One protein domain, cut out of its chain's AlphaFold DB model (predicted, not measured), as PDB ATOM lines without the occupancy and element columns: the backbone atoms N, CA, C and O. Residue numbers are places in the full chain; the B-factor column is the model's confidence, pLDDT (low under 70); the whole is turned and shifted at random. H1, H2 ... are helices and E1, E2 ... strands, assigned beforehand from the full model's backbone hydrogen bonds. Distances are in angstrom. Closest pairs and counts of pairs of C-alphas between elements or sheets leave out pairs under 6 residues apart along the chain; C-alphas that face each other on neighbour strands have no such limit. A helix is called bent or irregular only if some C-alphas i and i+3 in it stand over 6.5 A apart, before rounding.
ATOM      1  N   LYS A 125      40.202 -22.035 -55.141       92.00
ATOM      2  CA  LYS A 125      40.238 -23.454 -54.821       92.00
ATOM      3  C   LYS A 125      41.390 -24.172 -55.507       92.00
ATOM      4  O   LYS A 125      41.713 -25.293 -55.139       92.00
ATOM      5  N   ASN A 126      42.066 -23.513 -56.455       93.06
ATOM      6  CA  ASN A 126      43.342 -24.004 -56.945       93.06
ATOM      7  C   ASN A 126      44.310 -24.238 -55.769       93.06
ATOM      8  O   ASN A 126      45.021 -25.238 -55.764       93.06
ATOM      9  N   LEU A 127      44.268 -23.389 -54.735       96.38
ATOM     10  CA  LEU A 127      44.851 -23.701 -53.432       96.38
ATOM     11  C   LEU A 127      43.955 -24.706 -52.700       96.38
ATOM     12  O   LEU A 127      42.807 -24.414 -52.377       96.38
ATOM     13  N   GLY A 128      44.507 -25.883 -52.430       95.31
ATOM     14  CA  GLY A 128      43.837 -26.986 -51.751       95.31
ATOM     15  C   GLY A 128      43.189 -28.021 -52.668       95.31
ATOM     16  O   GLY A 128      42.942 -29.122 -52.191       95.31
ATOM     17  N   MET A 129      42.942 -27.732 -53.953       94.44
ATOM     18  CA  MET A 129      42.304 -28.710 -54.857       94.44
ATOM     19  C   MET A 129      43.017 -28.950 -56.188       94.44
ATOM     20  O   MET A 129      42.766 -29.977 -56.804       94.44
ATOM     21  N   GLU A 130      43.904 -28.065 -56.649       93.50
ATOM     22  CA  GLU A 130      44.539 -28.235 -57.974       93.50
ATOM     23  C   GLU A 130      46.060 -28.091 -57.922       93.50
ATOM     24  O   GLU A 130      46.796 -28.842 -58.562       93.50
ATOM     25  N   PHE A 131      46.557 -27.115 -57.164       96.00
ATOM     26  CA  PHE A 131      47.970 -26.792 -57.144       96.00
ATOM     27  C   PHE A 131      48.736 -27.742 -56.222       96.00
ATOM     28  O   PHE A 131      48.626 -27.685 -54.995       96.00
ATOM     29  N   ILE A 132      49.545 -28.602 -56.841       96.88
ATOM     30  CA  ILE A 132      50.428 -29.548 -56.164       96.88
ATOM     31  C   ILE A 132      51.871 -29.053 -56.268       96.88
ATOM     32  O   ILE A 132      52.380 -28.782 -57.356       96.88
ATOM     33  N   HIS A 133      52.558 -29.005 -55.132       97.38
ATOM     34  CA  HIS A 133      53.983 -28.717 -55.041       97.38
ATOM     35  C   HIS A 133      54.670 -29.820 -54.234       97.38
ATOM     36  O   HIS A 133      54.181 -30.227 -53.185       97.38
ATOM     37  N   GLU A 134      55.779 -30.352 -54.757       96.00
ATOM     38  CA  GLU A 134      56.540 -31.441 -54.117       96.00
ATOM     39  C   GLU A 134      55.669 -32.651 -53.708       96.00
ATOM     40  O   GLU A 134      55.886 -33.293 -52.681       96.00
ATOM     41  N   GLY A 135      54.664 -32.970 -54.531       96.19
ATOM     42  CA  GLY A 135      53.766 -34.108 -54.322       96.19
ATOM     43  C   GLY A 135      52.671 -33.889 -53.273       96.19
ATOM     44  O   GLY A 135      52.010 -34.855 -52.903       96.19
ATOM     45  N   LYS A 136      52.465 -32.658 -52.789       96.31
ATOM     46  CA  LYS A 136      51.384 -32.306 -51.858       96.31
ATOM     47  C   LYS A 136      50.549 -31.150 -52.388       96.31
ATOM     48  O   LYS A 136      51.086 -30.239 -53.015       96.31
ATOM     49  N   PHE A 137      49.252 -31.166 -52.100       97.69
ATOM     50  CA  PHE A 137      48.397 -30.006 -52.329       97.69
ATOM     51  C   PHE A 137      48.880 -28.835 -51.474       97.69
ATOM     52  O   PHE A 137      49.102 -28.979 -50.271       97.69
ATOM     53  N   VAL A 138      49.051 -27.677 -52.106       98.12
ATOM     54  CA  VAL A 138      49.344 -26.433 -51.397       98.12
ATOM     55  C   VAL A 138      48.030 -25.890 -50.863       98.12
ATOM     56  O   VAL A 138      47.161 -25.477 -51.631       98.12
ATOM     57  N   MET A 139      47.888 -25.915 -49.544       98.19
ATOM     58  CA  MET A 139      46.682 -25.475 -48.851       98.19
ATOM     59  C   MET A 139      46.678 -23.946 -48.649       98.19
ATOM     60  O   MET A 139      47.743 -23.323 -48.647       98.19
ATOM     61  N   PRO A 140      45.508 -23.316 -48.432       97.69
ATOM     62  CA  PRO A 140      45.417 -21.877 -48.159       97.69
ATOM     63  C   PRO A 140      46.184 -21.389 -46.917       97.69
ATOM     64  O   PRO A 140      46.403 -20.194 -46.771       97.69
ATOM     65  N   ASP A 141      46.587 -22.277 -46.007       98.38
ATOM     66  CA  ASP A 141      47.402 -21.952 -44.833       98.38
ATOM     67  C   ASP A 141      48.905 -22.190 -45.018       98.38
ATOM     68  O   ASP A 141      49.649 -22.086 -44.035       98.38
ATOM     69  N   ASP A 142      49.367 -22.469 -46.241       98.44
ATOM     70  CA  ASP A 142      50.791 -22.637 -46.529       98.44
ATOM     71  C   ASP A 142      51.600 -21.397 -46.079       98.44
ATOM     72  O   ASP A 142      51.249 -20.268 -46.443       98.44
ATOM     73  N   PRO A 143      52.694 -21.561 -45.305       98.25
ATOM     74  CA  PRO A 143      53.476 -20.439 -44.785       98.25
ATOM     75  C   PRO A 143      54.034 -19.492 -45.853       98.25
ATOM     76  O   PRO A 143      54.297 -18.325 -45.569       98.25
ATOM     77  N   LYS A 144      54.216 -19.956 -47.095       98.25
ATOM     78  CA  LYS A 144      54.695 -19.109 -48.193       98.25
ATOM     79  C   LYS A 144      53.670 -18.048 -48.612       98.25
ATOM     80  O   LYS A 144      54.050 -17.057 -49.238       98.25
ATOM     81  N   LEU A 145      52.398 -18.233 -48.255       98.62
ATOM     82  CA  LEU A 145      51.317 -17.276 -48.494       98.62
ATOM     83  C   LEU A 145      51.206 -16.216 -47.390       98.62
ATOM     84  O   LEU A 145      50.640 -15.154 -47.643       98.62
ATOM     85  N   ASP A 146      51.778 -16.447 -46.204       98.62
ATOM     86  CA  ASP A 146      51.638 -15.535 -45.058       98.62
ATOM     87  C   ASP A 146      52.070 -14.093 -45.360       98.62
ATOM     88  O   ASP A 146      51.279 -13.190 -45.091       98.62
ATOM     89  N   PRO A 147      53.206 -13.831 -46.042       98.75
ATOM     90  CA  PRO A 147      53.582 -12.462 -46.395       98.75
ATOM     91  C   PRO A 147      52.566 -11.747 -47.299       98.75
ATOM     92  O   PRO A 147      52.504 -10.515 -47.312       98.75
ATOM     93  N   ILE A 148      51.783 -12.496 -48.083       98.75
ATOM     94  CA  ILE A 148      50.722 -11.945 -48.933       98.75
ATOM     95  C   ILE A 148      49.528 -11.551 -48.065       98.75
ATOM     96  O   ILE A 148      49.006 -10.448 -48.226       98.75
ATOM     97  N   TYR A 149      49.112 -12.412 -47.138       98.69
ATOM     98  CA  TYR A 149      48.006 -12.128 -46.220       98.69
ATOM     99  C   TYR A 149      48.333 -10.974 -45.268       98.69
ATOM    100  O   TYR A 149      47.542 -10.032 -45.195       98.69
ATOM    101  N   ASP A 150      49.537 -10.963 -44.686       98.62
ATOM    102  CA  ASP A 150      50.057  -9.858 -43.871       98.62
ATOM    103  C   ASP A 150      49.990  -8.526 -44.631       98.62
ATOM    104  O   ASP A 150      49.638  -7.476 -44.089       98.62
ATOM    105  N   TYR A 151      50.332  -8.552 -45.924       98.75
ATOM    106  CA  TYR A 151      50.260  -7.374 -46.776       98.75
ATOM    107  C   TYR A 151      48.812  -6.919 -47.006       98.75
ATOM    108  O   TYR A 151      48.522  -5.731 -46.871       98.75
ATOM    109  N   VAL A 152      47.892  -7.836 -47.320       98.56
ATOM    110  CA  VAL A 152      46.465  -7.515 -47.504       98.56
ATOM    111  C   VAL A 152      45.869  -6.917 -46.224       98.56
ATOM    112  O   VAL A 152      45.180  -5.896 -46.299       98.56
ATOM    113  N   GLU A 153      46.180  -7.506 -45.069       97.94
ATOM    114  CA  GLU A 153      45.771  -7.022 -43.749       97.94
ATOM    115  C   GLU A 153      46.320  -5.617 -43.474       97.94
ATOM    116  O   GLU A 153      45.552  -4.700 -43.171       97.94
ATOM    117  N   ARG A 154      47.630  -5.407 -43.658       98.25
ATOM    118  CA  ARG A 154      48.286  -4.112 -43.414       98.25
ATOM    119  C   ARG A 154      47.716  -2.982 -44.268       98.25
ATOM    120  O   ARG A 154      47.602  -1.855 -43.794       98.25
ATOM    121  N   GLU A 155      47.359  -3.265 -45.518       98.12
ATOM    122  CA  GLU A 155      46.747  -2.281 -46.421       98.12
ATOM    123  C   GLU A 155      45.240  -2.077 -46.151       98.12
ATOM    124  O   GLU A 155      44.574  -1.315 -46.860       98.12
ATOM    125  N   GLY A 156      44.673  -2.763 -45.147       96.88
ATOM    126  CA  GLY A 156      43.259  -2.684 -44.778       96.88
ATOM    127  C   GLY A 156      42.318  -3.226 -45.857       96.88
ATOM    128  O   GLY A 156      41.160  -2.799 -45.950       96.88
ATOM    129  N   LYS A 157      42.818  -4.120 -46.715       97.56
ATOM    130  CA  LYS A 157      42.087  -4.704 -47.844       97.56
ATOM    131  C   LYS A 157      41.379  -5.987 -47.420       97.56
ATOM    132  O   LYS A 157      41.660  -6.554 -46.372       97.56
ATOM    133  N   THR A 158      40.406  -6.416 -48.222       97.19
ATOM    134  CA  THR A 158      39.654  -7.653 -47.956       97.19
ATOM    135  C   THR A 158      40.240  -8.815 -48.750       97.19
ATOM    136  O   THR A 158      40.460  -8.682 -49.956       97.19
ATOM    137  N   LEU A 159      40.465  -9.949 -48.091       98.00
ATOM    138  CA  LEU A 159      40.721 -11.225 -48.750       98.00
ATOM    139  C   LEU A 159      39.381 -11.912 -49.033       98.00
ATOM    140  O   LEU A 159      38.640 -12.238 -48.113       98.00
ATOM    141  N   VAL A 160      39.058 -12.139 -50.299       97.69
ATOM    142  CA  VAL A 160      37.934 -12.986 -50.702       97.69
ATOM    143  C   VAL A 160      38.490 -14.381 -50.953       97.69
ATOM    144  O   VAL A 160      39.405 -14.536 -51.758       97.69
ATOM    145  N   ALA A 161      37.974 -15.407 -50.293       96.31
ATOM    146  CA  ALA A 161      38.530 -16.749 -50.428       96.31
ATOM    147  C   ALA A 161      37.462 -17.767 -50.795       96.31
ATOM    148  O   ALA A 161      36.452 -17.897 -50.111       96.31
ATOM    149  N   HIS A 162      37.717 -18.496 -51.875       94.94
ATOM    150  CA  HIS A 162      36.995 -19.713 -52.214       94.94
ATOM    151  C   HIS A 162      37.899 -20.885 -51.813       94.94
ATOM    152  O   HIS A 162      38.866 -21.177 -52.514       94.94
ATOM    153  N   CYS A 163      37.636 -21.474 -50.644       92.31
ATOM    154  CA  CYS A 163      38.433 -22.553 -50.058       92.31
ATOM    155  C   CYS A 163      37.629 -23.854 -50.072       92.31
ATOM    156  O   CYS A 163      36.744 -24.027 -49.238       92.31
ATOM    157  N   GLY A 164      37.964 -24.761 -50.986       90.12
ATOM    158  CA  GLY A 164      37.189 -25.978 -51.209       90.12
ATOM    159  C   GLY A 164      35.993 -25.755 -52.136       90.12
ATOM    160  O   GLY A 164      35.942 -24.775 -52.869       90.12
ATOM    161  N   GLU A 165      35.047 -26.684 -52.075       91.81
ATOM    162  CA  GLU A 165      33.771 -26.728 -52.800       91.81
ATOM    163  C   GLU A 165      32.628 -26.842 -51.771       91.81
ATOM    164  O   GLU A 165      32.914 -26.967 -50.571       91.81
ATOM    165  N   PRO A 166      31.343 -26.835 -52.173       92.75
ATOM    166  CA  PRO A 166      30.255 -27.231 -51.286       92.75
ATOM    167  C   PRO A 166      30.492 -28.618 -50.685       92.75
ATOM    168  O   PRO A 166      31.017 -29.513 -51.351       92.75
ATOM    169  N   ARG A 167      30.036 -28.859 -49.453       95.00
ATOM    170  CA  ARG A 167      30.200 -30.153 -48.766       95.00
ATOM    171  C   ARG A 167      29.616 -31.318 -49.563       95.00
ATOM    172  O   ARG A 167      30.157 -32.421 -49.497       95.00
ATOM    173  N   ASN A 168      28.564 -31.073 -50.349       95.00
ATOM    174  CA  ASN A 168      27.985 -32.067 -51.258       95.00
ATOM    175  C   ASN A 168      29.041 -32.702 -52.178       95.00
ATOM    176  O   ASN A 168      28.948 -33.895 -52.435       95.00
ATOM    177  N   CYS A 169      30.087 -31.972 -52.570       94.88
ATOM    178  CA  CYS A 169      31.203 -32.465 -53.378       94.88
ATOM    179  C   CYS A 169      31.912 -33.707 -52.783       94.88
ATOM    180  O   CYS A 169      32.414 -34.552 -53.524       94.88
ATOM    181  N   TRP A 170      31.899 -33.882 -51.457       96.75
ATOM    182  CA  TRP A 170      32.502 -35.038 -50.769       96.75
ATOM    183  C   TRP A 170      31.495 -36.134 -50.383       96.75
ATOM    184  O   TRP A 170      31.888 -37.185 -49.869       96.75
ATOM    185  N   LEU A 171      30.200 -35.928 -50.632       96.94
ATOM    186  CA  LEU A 171      29.149 -36.889 -50.293       96.94
ATOM    187  C   LEU A 171      28.842 -37.826 -51.469       96.94
ATOM    188  O   LEU A 171      28.965 -37.428 -52.631       96.94
ATOM    189  N   PRO A 172      28.385 -39.065 -51.215       97.31
ATOM    190  CA  PRO A 172      27.805 -39.879 -52.275       97.31
ATOM    191  C   PRO A 172      26.554 -39.189 -52.845       97.31
ATOM    192  O   PRO A 172      25.819 -38.512 -52.125       97.31
ATOM    193  N   LEU A 173      26.262 -39.400 -54.135       96.19
ATOM    194  CA  LEU A 173      25.150 -38.731 -54.842       96.19
ATOM    195  C   LEU A 173      23.792 -38.861 -54.123       96.19
ATOM    196  O   LEU A 173      22.968 -37.946 -54.175       96.19
ATOM    197  N   CYS A 174      23.544 -39.991 -53.455       95.88
ATOM    198  CA  CYS A 174      22.303 -40.247 -52.719       95.88
ATOM    199  C   CYS A 174      22.156 -39.432 -51.423       95.88
ATOM    200  O   CYS A 174      21.035 -39.290 -50.940       95.88
ATOM    201  N   GLU A 175      23.247 -38.894 -50.878       96.44
ATOM    202  CA  GLU A 175      23.264 -38.088 -49.650       96.44
ATOM    203  C   GLU A 175      23.345 -36.581 -49.933       96.44
ATOM    204  O   GLU A 175      23.179 -35.775 -49.018       96.44
ATOM    205  N   MET A 176      23.554 -36.181 -51.194       94.69
ATOM    206  CA  MET A 176      23.587 -34.770 -51.578       94.69
ATOM    207  C   MET A 176      22.225 -34.096 -51.390       94.69
ATOM    208  O   MET A 176      21.180 -34.601 -51.824       94.69
ATOM    209  N   THR A 177      22.260 -32.914 -50.781       90.38
ATOM    210  CA  THR A 177      21.078 -32.178 -50.307       90.38
ATOM    211  C   THR A 177      20.367 -31.361 -51.382       90.38
ATOM    212  O   THR A 177      19.203 -31.004 -51.197       90.38
ATOM    213  N   THR A 178      21.019 -31.091 -52.517       89.44
ATOM    214  CA  THR A 178      20.437 -30.334 -53.634       89.44
ATOM    215  C   THR A 178      20.418 -31.172 -54.916       89.44
ATOM    216  O   THR A 178      21.268 -32.035 -55.133       89.44
ATOM    217  N   ASN A 179      19.417 -30.944 -55.775       90.06
ATOM    218  CA  ASN A 179      19.372 -31.602 -57.086       90.06
ATOM    219  C   ASN A 179      20.444 -31.045 -58.029       90.06
ATOM    220  O   ASN A 179      21.023 -31.820 -58.777       90.06
ATOM    221  N   ASN A 180      20.731 -29.739 -57.953       88.25
ATOM    222  CA  ASN A 180      21.727 -29.085 -58.799       88.25
ATOM    223  C   ASN A 180      23.121 -29.697 -58.599       88.25
ATOM    224  O   ASN A 180      23.731 -30.135 -59.568       88.25
ATOM    225  N   ASP A 181      23.568 -29.837 -57.346       90.50
ATOM    226  CA  ASP A 181      24.867 -30.452 -57.043       90.50
ATOM    227  C   ASP A 181      24.888 -31.923 -57.463       90.50
ATOM    228  O   ASP A 181      25.858 -32.393 -58.050       90.50
ATOM    229  N   ARG A 182      23.797 -32.657 -57.204       93.81
ATOM    230  CA  ARG A 182      23.699 -34.071 -57.583       93.81
ATOM    231  C   ARG A 182      23.790 -34.274 -59.089       93.81
ATOM    232  O   ARG A 182      24.437 -35.220 -59.529       93.81
ATOM    233  N   ASP A 183      23.113 -33.440 -59.865       93.75
ATOM    234  CA  ASP A 183      23.145 -33.516 -61.320       93.75
ATOM    235  C   ASP A 183      24.527 -33.100 -61.841       93.75
ATOM    236  O   ASP A 183      25.130 -33.853 -62.603       93.75
ATOM    237  N   TYR A 184      25.086 -31.998 -61.330       91.88
ATOM    238  CA  TYR A 184      26.420 -31.519 -61.689       91.88
ATOM    239  C   TYR A 184      27.518 -32.554 -61.411       91.88
ATOM    240  O   TYR A 184      28.258 -32.917 -62.318       91.88
ATOM    241  N   PHE A 185      27.616 -33.089 -60.191       94.81
ATOM    242  CA  PHE A 185      28.674 -34.041 -59.829       94.81
ATOM    243  C   PHE A 185      28.494 -35.426 -60.458       94.81
ATOM    244  O   PHE A 185      29.467 -36.163 -60.611       94.81
ATOM    245  N   ARG A 186      27.269 -35.789 -60.854       94.94
ATOM    246  CA  ARG A 186      27.033 -36.987 -61.667       94.94
ATOM    247  C   ARG A 186      27.577 -36.810 -63.085       94.94
ATOM    248  O   ARG A 186      28.144 -37.759 -63.624       94.94
ATOM    249  N   ASP A 187      27.387 -35.631 -63.667       95.12
ATOM    250  CA  ASP A 187      27.782 -35.332 -65.045       95.12
ATOM    251  C   ASP A 187      29.267 -34.912 -65.146       95.12
ATOM    252  O   ASP A 187      29.882 -35.089 -66.198       95.12
ATOM    253  N   HIS A 188      29.856 -34.453 -64.035       92.06
ATOM    254  CA  HIS A 188      31.257 -34.049 -63.882       92.06
ATOM    255  C   HIS A 188      31.984 -34.835 -62.772       92.06
ATOM    256  O   HIS A 188      32.364 -34.265 -61.738       92.06
ATOM    257  N   PRO A 189      32.201 -36.153 -62.945       94.56
ATOM    258  CA  PRO A 189      32.856 -36.990 -61.940       94.56
ATOM    259  C   PRO A 189      34.294 -36.550 -61.627       94.56
ATOM    260  O   PRO A 189      34.791 -36.845 -60.544       94.56
ATOM    261  N   GLU A 190      34.969 -35.825 -62.522       91.94
ATOM    262  CA  GLU A 190      36.279 -35.208 -62.285       91.94
ATOM    263  C   GLU A 190      36.273 -34.177 -61.147       91.94
ATOM    264  O   GLU A 190      37.299 -33.987 -60.499       91.94
ATOM    265  N   TYR A 191      35.123 -33.561 -60.863       90.00
ATOM    266  CA  TYR A 191      34.957 -32.599 -59.772       90.00
ATOM    267  C   TYR A 191      34.262 -33.201 -58.544       90.00
ATOM    268  O   TYR A 191      34.173 -32.534 -57.520       90.00
ATOM    269  N   HIS A 192      33.794 -34.453 -58.600       95.38
ATOM    270  CA  HIS A 192      33.111 -35.125 -57.488       95.38
ATOM    271  C   HIS A 192      34.114 -35.741 -56.502       95.38
ATOM    272  O   HIS A 192      34.486 -36.908 -56.629       95.38
ATOM    273  N   MET A 193      34.556 -34.976 -55.500       96.00
ATOM    274  CA  MET A 193      35.628 -35.377 -54.567       96.00
ATOM    275  C   MET A 193      35.370 -36.678 -53.794       96.00
ATOM    276  O   MET A 193      36.324 -37.339 -53.395       96.00
ATOM    277  N   HIS A 194      34.117 -37.117 -53.642       96.94
ATOM    278  CA  HIS A 194      33.810 -38.455 -53.113       96.94
ATOM    279  C   HIS A 194      34.505 -39.596 -53.889       96.94
ATOM    280  O   HIS A 194      34.822 -40.635 -53.312       96.94
ATOM    281  N   LEU A 195      34.740 -39.414 -55.194       97.12
ATOM    282  CA  LEU A 195      35.414 -40.383 -56.064       97.12
ATOM    283  C   LEU A 195      36.945 -40.247 -56.053       97.12
ATOM    284  O   LEU A 195      37.628 -41.099 -56.621       97.12
ATOM    285  N   HIS A 196      37.482 -39.216 -55.394       95.94
ATOM    286  CA  HIS A 196      38.907 -38.869 -55.391       95.94
ATOM    287  C   HIS A 196      39.464 -38.825 -53.961       95.94
ATOM    288  O   HIS A 196      39.841 -37.759 -53.477       95.94
ATOM    289  N   PRO A 197      39.556 -39.970 -53.258       94.56
ATOM    290  CA  PRO A 197      39.996 -40.017 -51.858       94.56
ATOM    291  C   PRO A 197      41.457 -39.587 -51.636       94.56
ATOM    292  O   PRO A 197      41.860 -39.393 -50.494       94.56
ATOM    293  N   ASP A 198      42.245 -39.448 -52.705       94.56
ATOM    294  CA  ASP A 198      43.622 -38.944 -52.655       94.56
ATOM    295  C   ASP A 198      43.697 -37.403 -52.556       94.56
ATOM    296  O   ASP A 198      44.777 -36.847 -52.348       94.56
ATOM    297  N   TYR A 199      42.569 -36.704 -52.724       96.50
ATOM    298  CA  TYR A 199      42.460 -35.251 -52.576       96.50
ATOM    299  C   TYR A 199      42.147 -34.883 -51.119       96.50
ATOM    300  O   TYR A 199      41.589 -35.707 -50.389       96.50
ATOM    301  N   PRO A 200      42.454 -33.649 -50.673       96.75
ATOM    302  CA  PRO A 200      42.162 -33.245 -49.305       96.75
ATOM    303  C   PRO A 200      40.661 -33.319 -49.011       96.75
ATOM    304  O   PRO A 200      39.820 -32.892 -49.813       96.75
ATOM    305  N   ALA A 201      40.327 -33.846 -47.838       96.75
ATOM    306  CA  ALA A 201      38.956 -33.949 -47.371       96.75
ATOM    307  C   ALA A 201      38.340 -32.563 -47.130       96.75
ATOM    308  O   ALA A 201      39.041 -31.573 -46.899       96.75
ATOM    309  N   TYR A 202      37.008 -32.503 -47.112       96.56
ATOM    310  CA  TYR A 202      36.259 -31.290 -46.785       96.56
ATOM    311  C   TYR A 202      36.760 -30.645 -45.481       96.56
ATOM    312  O   TYR A 202      37.078 -29.457 -45.440       96.56
ATOM    313  N   GLU A 203      36.914 -31.440 -44.423       96.75
ATOM    314  CA  GLU A 203      37.377 -30.970 -43.118       96.75
ATOM    315  C   GLU A 203      38.802 -30.398 -43.173       96.75
ATOM    316  O   GLU A 203      39.117 -29.473 -42.423       96.75
ATOM    317  N   GLU A 204      39.657 -30.889 -44.073       97.62
ATOM    318  CA  GLU A 204      41.013 -30.363 -44.262       97.62
ATOM    319  C   GLU A 204      40.998 -28.984 -44.931       97.62
ATOM    320  O   GLU A 204      41.761 -28.109 -44.513       97.62
ATOM    321  N   GLN A 205      40.096 -28.755 -45.895       97.31
ATOM    322  CA  GLN A 205      39.889 -27.440 -46.520       97.31
ATOM    323  C   GLN A 205      39.441 -26.403 -45.483       97.31
ATOM    324  O   GLN A 205      40.021 -25.318 -45.372       97.31
ATOM    325  N   ILE A 206      38.435 -26.761 -44.679       96.81
ATOM    326  CA  ILE A 206      37.881 -25.893 -43.634       96.81
ATOM    327  C   ILE A 206      38.930 -25.605 -42.556       96.81
ATOM    328  O   ILE A 206      39.143 -24.449 -42.188       96.81
ATOM    329  N   ALA A 207      39.647 -26.632 -42.095       97.50
ATOM    330  CA  ALA A 207      40.680 -26.461 -41.084       97.50
ATOM    331  C   ALA A 207      41.866 -25.625 -41.593       97.50
ATOM    332  O   ALA A 207      42.429 -24.849 -40.822       97.50
ATOM    333  N   ALA A 208      42.246 -25.750 -42.869       98.19
ATOM    334  CA  ALA A 208      43.266 -24.898 -43.477       98.19
ATOM    335  C   ALA A 208      42.823 -23.429 -43.498       98.19
ATOM    336  O   ALA A 208      43.551 -22.563 -43.018       98.19
ATOM    337  N   ARG A 209      41.600 -23.134 -43.955       97.12
ATOM    338  CA  ARG A 209      41.046 -21.770 -43.910       97.12
ATOM    339  C   ARG A 209      41.091 -21.189 -42.493       97.12
ATOM    340  O   ARG A 209      41.547 -20.064 -42.307       97.12
ATOM    341  N   ASP A 210      40.653 -21.953 -41.497       96.19
ATOM    342  CA  ASP A 210      40.586 -21.470 -40.117       96.19
ATOM    343  C   ASP A 210      41.984 -21.262 -39.506       96.19
ATOM    344  O   ASP A 210      42.205 -20.274 -38.805       96.19
ATOM    345  N   ARG A 211      42.967 -22.120 -39.821       97.88
ATOM    346  CA  ARG A 211      44.373 -21.900 -39.430       97.88
ATOM    347  C   ARG A 211      44.975 -20.674 -40.109       97.88
ATOM    348  O   ARG A 211      45.714 -19.943 -39.456       97.88
ATOM    349  N   MET A 212      44.660 -20.430 -41.381       97.31
ATOM    350  CA  MET A 212      45.066 -19.208 -42.079       97.31
ATOM    351  C   MET A 212      44.508 -17.975 -41.356       97.31
ATOM    352  O   MET A 212      45.280 -17.110 -40.958       97.31
ATOM    353  N   LEU A 213      43.206 -17.937 -41.064       96.31
ATOM    354  CA  LEU A 213      42.588 -16.814 -40.350       96.31
ATOM    355  C   LEU A 213      43.140 -16.623 -38.930       96.31
ATOM    356  O   LEU A 213      43.313 -15.493 -38.484       96.31
ATOM    357  N   ALA A 214      43.473 -17.709 -38.228       95.75
ATOM    358  CA  ALA A 214      44.073 -17.634 -36.899       95.75
ATOM    359  C   ALA A 214      45.470 -16.983 -36.898       95.75
ATOM    360  O   ALA A 214      45.852 -16.371 -35.899       95.75
ATOM    361  N   LYS A 215      46.226 -17.100 -38.000       96.81
ATOM    362  CA  LYS A 215      47.521 -16.420 -38.177       96.81
ATOM    363  C   LYS A 215      47.362 -14.921 -38.467       96.81
ATOM    364  O   LYS A 215      48.253 -14.158 -38.108       96.81
ATOM    365  N   HIS A 216      46.224 -14.518 -39.042       96.38
ATOM    366  CA  HIS A 216      45.955 -13.174 -39.577       96.38
ATOM    367  C   HIS A 216      44.702 -12.541 -38.931       96.38
ATOM    368  O   HIS A 216      43.694 -12.318 -39.606       96.38
ATOM    369  N   PRO A 217      44.696 -12.289 -37.605       93.88
ATOM    370  CA  PRO A 217      43.475 -11.966 -36.857       93.88
ATOM    371  C   PRO A 217      42.835 -10.611 -37.200       93.88
ATOM    372  O   PRO A 217      41.662 -10.406 -36.883       93.88
ATOM    373  N   GLY A 218      43.566  -9.669 -37.807       94.19
ATOM    374  CA  GLY A 218      43.016  -8.395 -38.282       94.19
ATOM    375  C   GLY A 218      42.654  -8.400 -39.768       94.19
ATOM    376  O   GLY A 218      42.157  -7.389 -40.279       94.19
ATOM    377  N   LEU A 219      42.867  -9.515 -40.476       96.38
ATOM    378  CA  LEU A 219      42.523  -9.635 -41.885       96.38
ATOM    379  C   LEU A 219      41.007  -9.561 -42.071       96.38
ATOM    380  O   LEU A 219      40.240 -10.390 -41.580       96.38
ATOM    381  N   ARG A 220      40.562  -8.580 -42.857       96.94
ATOM    382  CA  ARG A 220      39.185  -8.550 -43.351       96.94
ATOM    383  C   ARG A 220      39.012  -9.670 -44.357       96.94
ATOM    384  O   ARG A 220      39.763  -9.735 -45.332       96.94
ATOM    385  N   PHE A 221      37.993 -10.495 -44.179       96.88
ATOM    386  CA  PHE A 221      37.834 -11.684 -45.004       96.88
ATOM    387  C   PHE A 221      36.385 -11.895 -45.424       96.88
ATOM    388  O   PHE A 221      35.460 -11.707 -44.640       96.88
ATOM    389  N   CYS A 222      36.204 -12.297 -46.676       97.12
ATOM    390  CA  CYS A 222      34.929 -12.696 -47.243       97.12
ATOM    391  C   CYS A 222      35.040 -14.145 -47.718       97.12
ATOM    392  O   CYS A 222      35.737 -14.429 -48.696       97.12
ATOM    393  N   GLY A 223      34.362 -15.063 -47.034       95.81
ATOM    394  CA  GLY A 223      34.260 -16.446 -47.478       95.81
ATOM    395  C   GLY A 223      33.296 -16.540 -48.650       95.81
ATOM    396  O   GLY A 223      32.104 -16.275 -48.492       95.81
ATOM    397  N   ALA A 224      33.812 -16.892 -49.822       93.88
ATOM    398  CA  ALA A 224      32.974 -17.043 -50.997       93.88
ATOM    399  C   ALA A 224      32.033 -18.231 -50.840       93.88
ATOM    400  O   ALA A 224      32.423 -19.223 -50.222       93.88
ATOM    401  N   HIS A 225      30.819 -18.123 -51.385       91.75
ATOM    402  CA  HIS A 225      29.865 -19.233 -51.411       91.75
ATOM    403  C   HIS A 225      29.591 -19.787 -50.003       91.75
ATOM    404  O   HIS A 225      29.800 -20.965 -49.721       91.75
ATOM    405  N   LEU A 226      29.210 -18.907 -49.068       94.31
ATOM    406  CA  LEU A 226      29.000 -19.259 -47.655       94.31
ATOM    407  C   LEU A 226      30.237 -19.858 -46.964       94.31
ATOM    408  O   LEU A 226      30.109 -20.604 -45.994       94.31
ATOM    409  N   ALA A 227      31.435 -19.517 -47.445       94.06
ATOM    410  CA  ALA A 227      32.708 -20.055 -46.972       94.06
ATOM    411  C   ALA A 227      32.791 -21.593 -47.035       94.06
ATOM    412  O   ALA A 227      33.496 -22.185 -46.220       94.06
ATOM    413  N   SER A 228      32.057 -22.245 -47.939       93.50
ATOM    414  CA  SER A 228      31.896 -23.708 -47.955       93.50
ATOM    415  C   SER A 228      31.271 -24.274 -46.665       93.50
ATOM    416  O   SER A 228      31.532 -25.414 -46.287       93.50
ATOM    417  N   LEU A 229      30.486 -23.476 -45.931       94.88
ATOM    418  CA  LEU A 229      29.701 -23.880 -44.753       94.88
ATOM    419  C   LEU A 229      28.186 -23.890 -45.049       94.88
ATOM    420  O   LEU A 229      27.367 -23.893 -44.130       94.88
ATOM    421  N   GLU A 230      27.801 -23.890 -46.324       92.19
ATOM    422  CA  GLU A 230      26.425 -23.756 -46.821       92.19
ATOM    423  C   GLU A 230      25.450 -24.802 -46.269       92.19
ATOM    424  O   GLU A 230      24.252 -24.553 -46.153       92.19
ATOM    425  N   TRP A 231      25.962 -25.969 -45.884       92.38
ATOM    426  CA  TRP A 231      25.174 -27.089 -45.383       92.38
ATOM    427  C   TRP A 231      24.716 -26.935 -43.920       92.38
ATOM    428  O   TRP A 231      23.898 -27.735 -43.462       92.38
ATOM    429  N   SER A 232      25.227 -25.954 -43.162       94.56
ATOM    430  CA  SER A 232      24.815 -25.721 -41.771       94.56
ATOM    431  C   SER A 232      24.836 -24.241 -41.389       94.56
ATOM    432  O   SER A 232      25.881 -23.658 -41.093       94.56
ATOM    433  N   THR A 233      23.646 -23.645 -41.288       94.50
ATOM    434  CA  THR A 233      23.479 -22.259 -40.822       94.50
ATOM    435  C   THR A 233      23.915 -22.063 -39.372       94.50
ATOM    436  O   THR A 233      24.346 -20.969 -39.021       94.50
ATOM    437  N   ASP A 234      23.855 -23.106 -38.538       96.88
ATOM    438  CA  ASP A 234      24.329 -23.053 -37.149       96.88
ATOM    439  C   ASP A 234      25.858 -22.959 -37.080       96.88
ATOM    440  O   ASP A 234      26.399 -22.129 -36.347       96.88
ATOM    441  N   ILE A 235      26.569 -23.772 -37.873       95.44
ATOM    442  CA  ILE A 235      28.038 -23.732 -37.944       95.44
ATOM    443  C   ILE A 235      28.497 -22.404 -38.542       95.44
ATOM    444  O   ILE A 235      29.371 -21.750 -37.970       95.44
ATOM    445  N   LEU A 236      27.880 -21.974 -39.645       95.25
ATOM    446  CA  LEU A 236      28.163 -20.680 -40.258       95.25
ATOM    447  C   LEU A 236      27.900 -19.525 -39.281       95.25
ATOM    448  O   LEU A 236      28.734 -18.634 -39.139       95.25
ATOM    449  N   GLY A 237      26.761 -19.549 -38.584       95.69
ATOM    450  CA  GLY A 237      26.386 -18.523 -37.613       95.69
ATOM    451  C   GLY A 237      27.367 -18.440 -36.447       95.69
ATOM    452  O   GLY A 237      27.768 -17.343 -36.062       95.69
ATOM    453  N   LYS A 238      27.816 -19.590 -35.927       94.56
ATOM    454  CA  LYS A 238      28.865 -19.639 -34.903       94.56
ATOM    455  C   LYS A 238      30.184 -19.063 -35.424       94.56
ATOM    456  O   LYS A 238      30.783 -18.232 -34.751       94.56
ATOM    457  N   TRP A 239      30.616 -19.471 -36.616       93.44
ATOM    458  CA  TRP A 239      31.867 -19.008 -37.221       93.44
ATOM    459  C   TRP A 239      31.865 -17.489 -37.463       93.44
ATOM    460  O   TRP A 239      32.810 -16.807 -37.085       93.44
ATOM    461  N   LEU A 240      30.770 -16.923 -37.983       94.38
ATOM    462  CA  LEU A 240      30.618 -15.468 -38.113       94.38
ATOM    463  C   LEU A 240      30.570 -14.756 -36.750       94.38
ATOM    464  O   LEU A 240      31.118 -13.665 -36.603       94.38
ATOM    465  N   GLY A 241      29.930 -15.363 -35.746       91.06
ATOM    466  CA  GLY A 241      29.838 -14.811 -34.391       91.06
ATOM    467  C   GLY A 241      31.183 -14.743 -33.662       91.06
ATOM    468  O   GLY A 241      31.436 -13.782 -32.937       91.06
ATOM    469  N   ASP A 242      32.058 -15.723 -33.894       87.94
ATOM    470  CA  ASP A 242      33.400 -15.780 -33.303       87.94
ATOM    471  C   ASP A 242      34.381 -14.796 -33.976       87.94
ATOM    472  O   ASP A 242      35.427 -14.475 -33.405       87.94
ATOM    473  N   HIS A 243      34.044 -14.279 -35.166       85.81
ATOM    474  CA  HIS A 243      34.947 -13.466 -35.975       85.81
ATOM    475  C   HIS A 243      34.241 -12.259 -36.644       85.81
ATOM    476  O   HIS A 243      33.838 -12.318 -37.809       85.81
ATOM    477  N   PRO A 244      34.155 -11.098 -35.968       82.06
ATOM    478  CA  PRO A 244      33.358  -9.950 -36.424       82.06
ATOM    479  C   PRO A 244      33.898  -9.233 -37.677       82.06
ATOM    480  O   PRO A 244      33.236  -8.343 -38.211       82.06
ATOM    481  N   HIS A 245      35.105  -9.574 -38.137       85.75
ATOM    482  CA  HIS A 245      35.712  -9.037 -39.362       85.75
ATOM    483  C   HIS A 245      35.489  -9.925 -40.592       85.75
ATOM    484  O   HIS A 245      35.950  -9.577 -41.686       85.75
ATOM    485  N   LEU A 246      34.787 -11.049 -40.419       91.31
ATOM    486  CA  LEU A 246      34.439 -11.958 -41.500       91.31
ATOM    487  C   LEU A 246      33.053 -11.630 -42.049       91.31
ATOM    488  O   LEU A 246      32.128 -11.263 -41.324       91.31
ATOM    489  N   CYS A 247      32.902 -11.818 -43.348       94.12
ATOM    490  CA  CYS A 247      31.614 -11.934 -44.001       94.12
ATOM    491  C   CYS A 247      31.618 -13.143 -44.937       94.12
ATOM    492  O   CYS A 247      32.643 -13.797 -45.144       94.12
ATOM    493  N   VAL A 248      30.455 -13.439 -45.501       94.06
ATOM    494  CA  VAL A 248      30.305 -14.399 -46.590       94.06
ATOM    495  C   VAL A 248      29.479 -13.774 -47.700       94.06
ATOM    496  O   VAL A 248      28.646 -12.904 -47.431       94.06
ATOM    497  N   ASP A 249      29.695 -14.223 -48.931       91.38
ATOM    498  CA  ASP A 249      28.745 -13.979 -50.012       91.38
ATOM    499  C   ASP A 249      27.813 -15.184 -50.206       91.38
ATOM    500  O   ASP A 249      28.090 -16.300 -49.758       91.38
ATOM    501  N   LEU A 250      26.673 -14.913 -50.841       88.50
ATOM    502  CA  LEU A 250      25.621 -15.884 -51.148       88.50
ATOM    503  C   LEU A 250      25.660 -16.316 -52.621       88.50
ATOM    504  O   LEU A 250      24.662 -16.824 -53.127       88.50
ATOM    505  N   SER A 251      26.756 -16.033 -53.332       81.31
ATOM    506  CA  SER A 251      26.856 -16.381 -54.747       81.31
ATOM    507  C   SER A 251      26.956 -17.897 -54.914       81.31
ATOM    508  O   SER A 251      27.464 -18.595 -54.035       81.31
ATOM    509  N   ASP A 252      26.471 -18.412 -56.038       71.31
ATOM    510  CA  ASP A 252      26.568 -19.833 -56.368       71.31
ATOM    511  C   ASP A 252      27.969 -20.142 -56.937       71.31
ATOM    512  O   ASP A 252      28.405 -19.445 -57.864       71.31
ATOM    513  N   PRO A 253      28.694 -21.159 -56.431       59.78
ATOM    514  CA  PRO A 253      29.957 -21.600 -57.027       59.78
ATOM    515  C   PRO A 253      29.801 -22.072 -58.481       59.78
ATOM    516  O   PRO A 253      30.765 -21.993 -59.245       59.78
ATOM    517  N   ALA A 254      28.600 -22.505 -58.889       46.88
ATOM    518  CA  ALA A 254      28.293 -22.955 -60.246       46.88
ATOM    519  C   ALA A 254      28.090 -21.809 -61.261       46.88
ATOM    520  O   ALA A 254      27.973 -22.067 -62.458       46.88
ATOM    521  N   GLY A 255      28.101 -20.539 -60.833       35.22
ATOM    522  CA  GLY A 255      27.911 -19.369 -61.706       35.22
ATOM    523  C   GLY A 255      29.092 -19.022 -62.629       35.22
ATOM    524  O   GLY A 255      29.128 -17.925 -63.181       35.22
ATOM    525  N   ALA A 256      30.079 -19.912 -62.767       31.91
ATOM    526  CA  ALA A 256      31.316 -19.705 -63.526       31.91
ATOM    527  C   ALA A 256      31.388 -20.529 -64.831       31.91
ATOM    528  O   ALA A 256      32.483 -20.937 -65.232       31.91
ATOM    529  N   VAL A 257      30.243 -20.764 -65.483       27.00
ATOM    530  CA  VAL A 257      30.160 -21.303 -66.856       27.00
ATOM    531  C   VAL A 257      29.840 -20.208 -67.860       27.00
ATOM    532  O   VAL A 257      28.865 -19.464 -67.627       27.00
TER     533      VAL A 257
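Overview. This is residues 125 to 257 of the 257 residues of the protein "Hypothetical protein" of Eutreptiella gymnastica (UniProt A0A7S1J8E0). A small sheet of three short parallel strands, in the order E1 E2 E3, has the longest helix, H5, over one face, H2 beyond the E1 edge and H7 beyond the E3 edge, while H6 caps one end of the strands. At the far end of the longest axis H3 and H4 form a loosely built lobe with the loops beside them. The printed part has 133 residues, with seven named helices and three named strands in the order H1 H2 E1 H3 H4 H5 E2 H6 H7 E3, and its class is mostly helix. It is compact, with a radius of gyration of the C-alphas of 15.1 A and spans of 44 by 37 by 26 A.

Arrangement. E1, residues 158 to 161, and E2, residues 220 to 223, are parallel at 24 degrees, with N 159 and O 220 2.9 A apart. E2 and E3, residues 246 to 248, are parallel at 28 degrees, with N 247 and O 221 2.9 A apart. Four helices are on the sheet but only graze it: H2, residues 143 to 154; H5, residues 202 to 215, which is only just on it with 5 pairs of C-alphas within 10 A; H6, residues 225 to 228; and H7, residues 233 to 242. The closest C-alphas of H6 and E3, Leu 226 and Val 248, are 5.1 A apart. H2 and H5 are near each other, with 9 pairs within 10 A, while H5 and H7 are apart. H3, residues 167 to 170, touches H4, residues 179 to 187, the closest C-alphas being those of Asn 168 and Asp 181 at 6.8 A. H1, residues 126 to 129, is close to H5 but not clearly touching, with the C-alphas of Gly 128 and Gln 205 6.6 A apart. E1, H3 H4 H5, E2 and E2, H6 H7, E3 are strand-helix-strand units, parallel neighbour strands with helices between; the second has a right-handed crossover. Every O i to N i+4 pair is within hydrogen-bond range in H4, H5 and H7, against 6 of 8 in H2; H1, H3 and H6 are too short for one.

Along the chain. H1 begins at C-alpha 126 (43.342, -24.004, -56.945), and E3 ends at C-alpha 248 (30.305, -14.399, -46.590). H5 measures 20.5 A, H2 17.2 A, H7 14.0 A, H4 12.2 A and E2 10.2 A. H2 is only just irregular, with C-alphas 144 and 147 7.0 A apart.

Size, cuts and confidence. The farthest C-alphas, those of Glu 155 and Cys 174, are 45.6 A apart. The printed part has no cut; its long links are H1 to H2 and H4 to H5. Mean pLDDT of the printed part is 92.7, with residues 253 to 257 under 70.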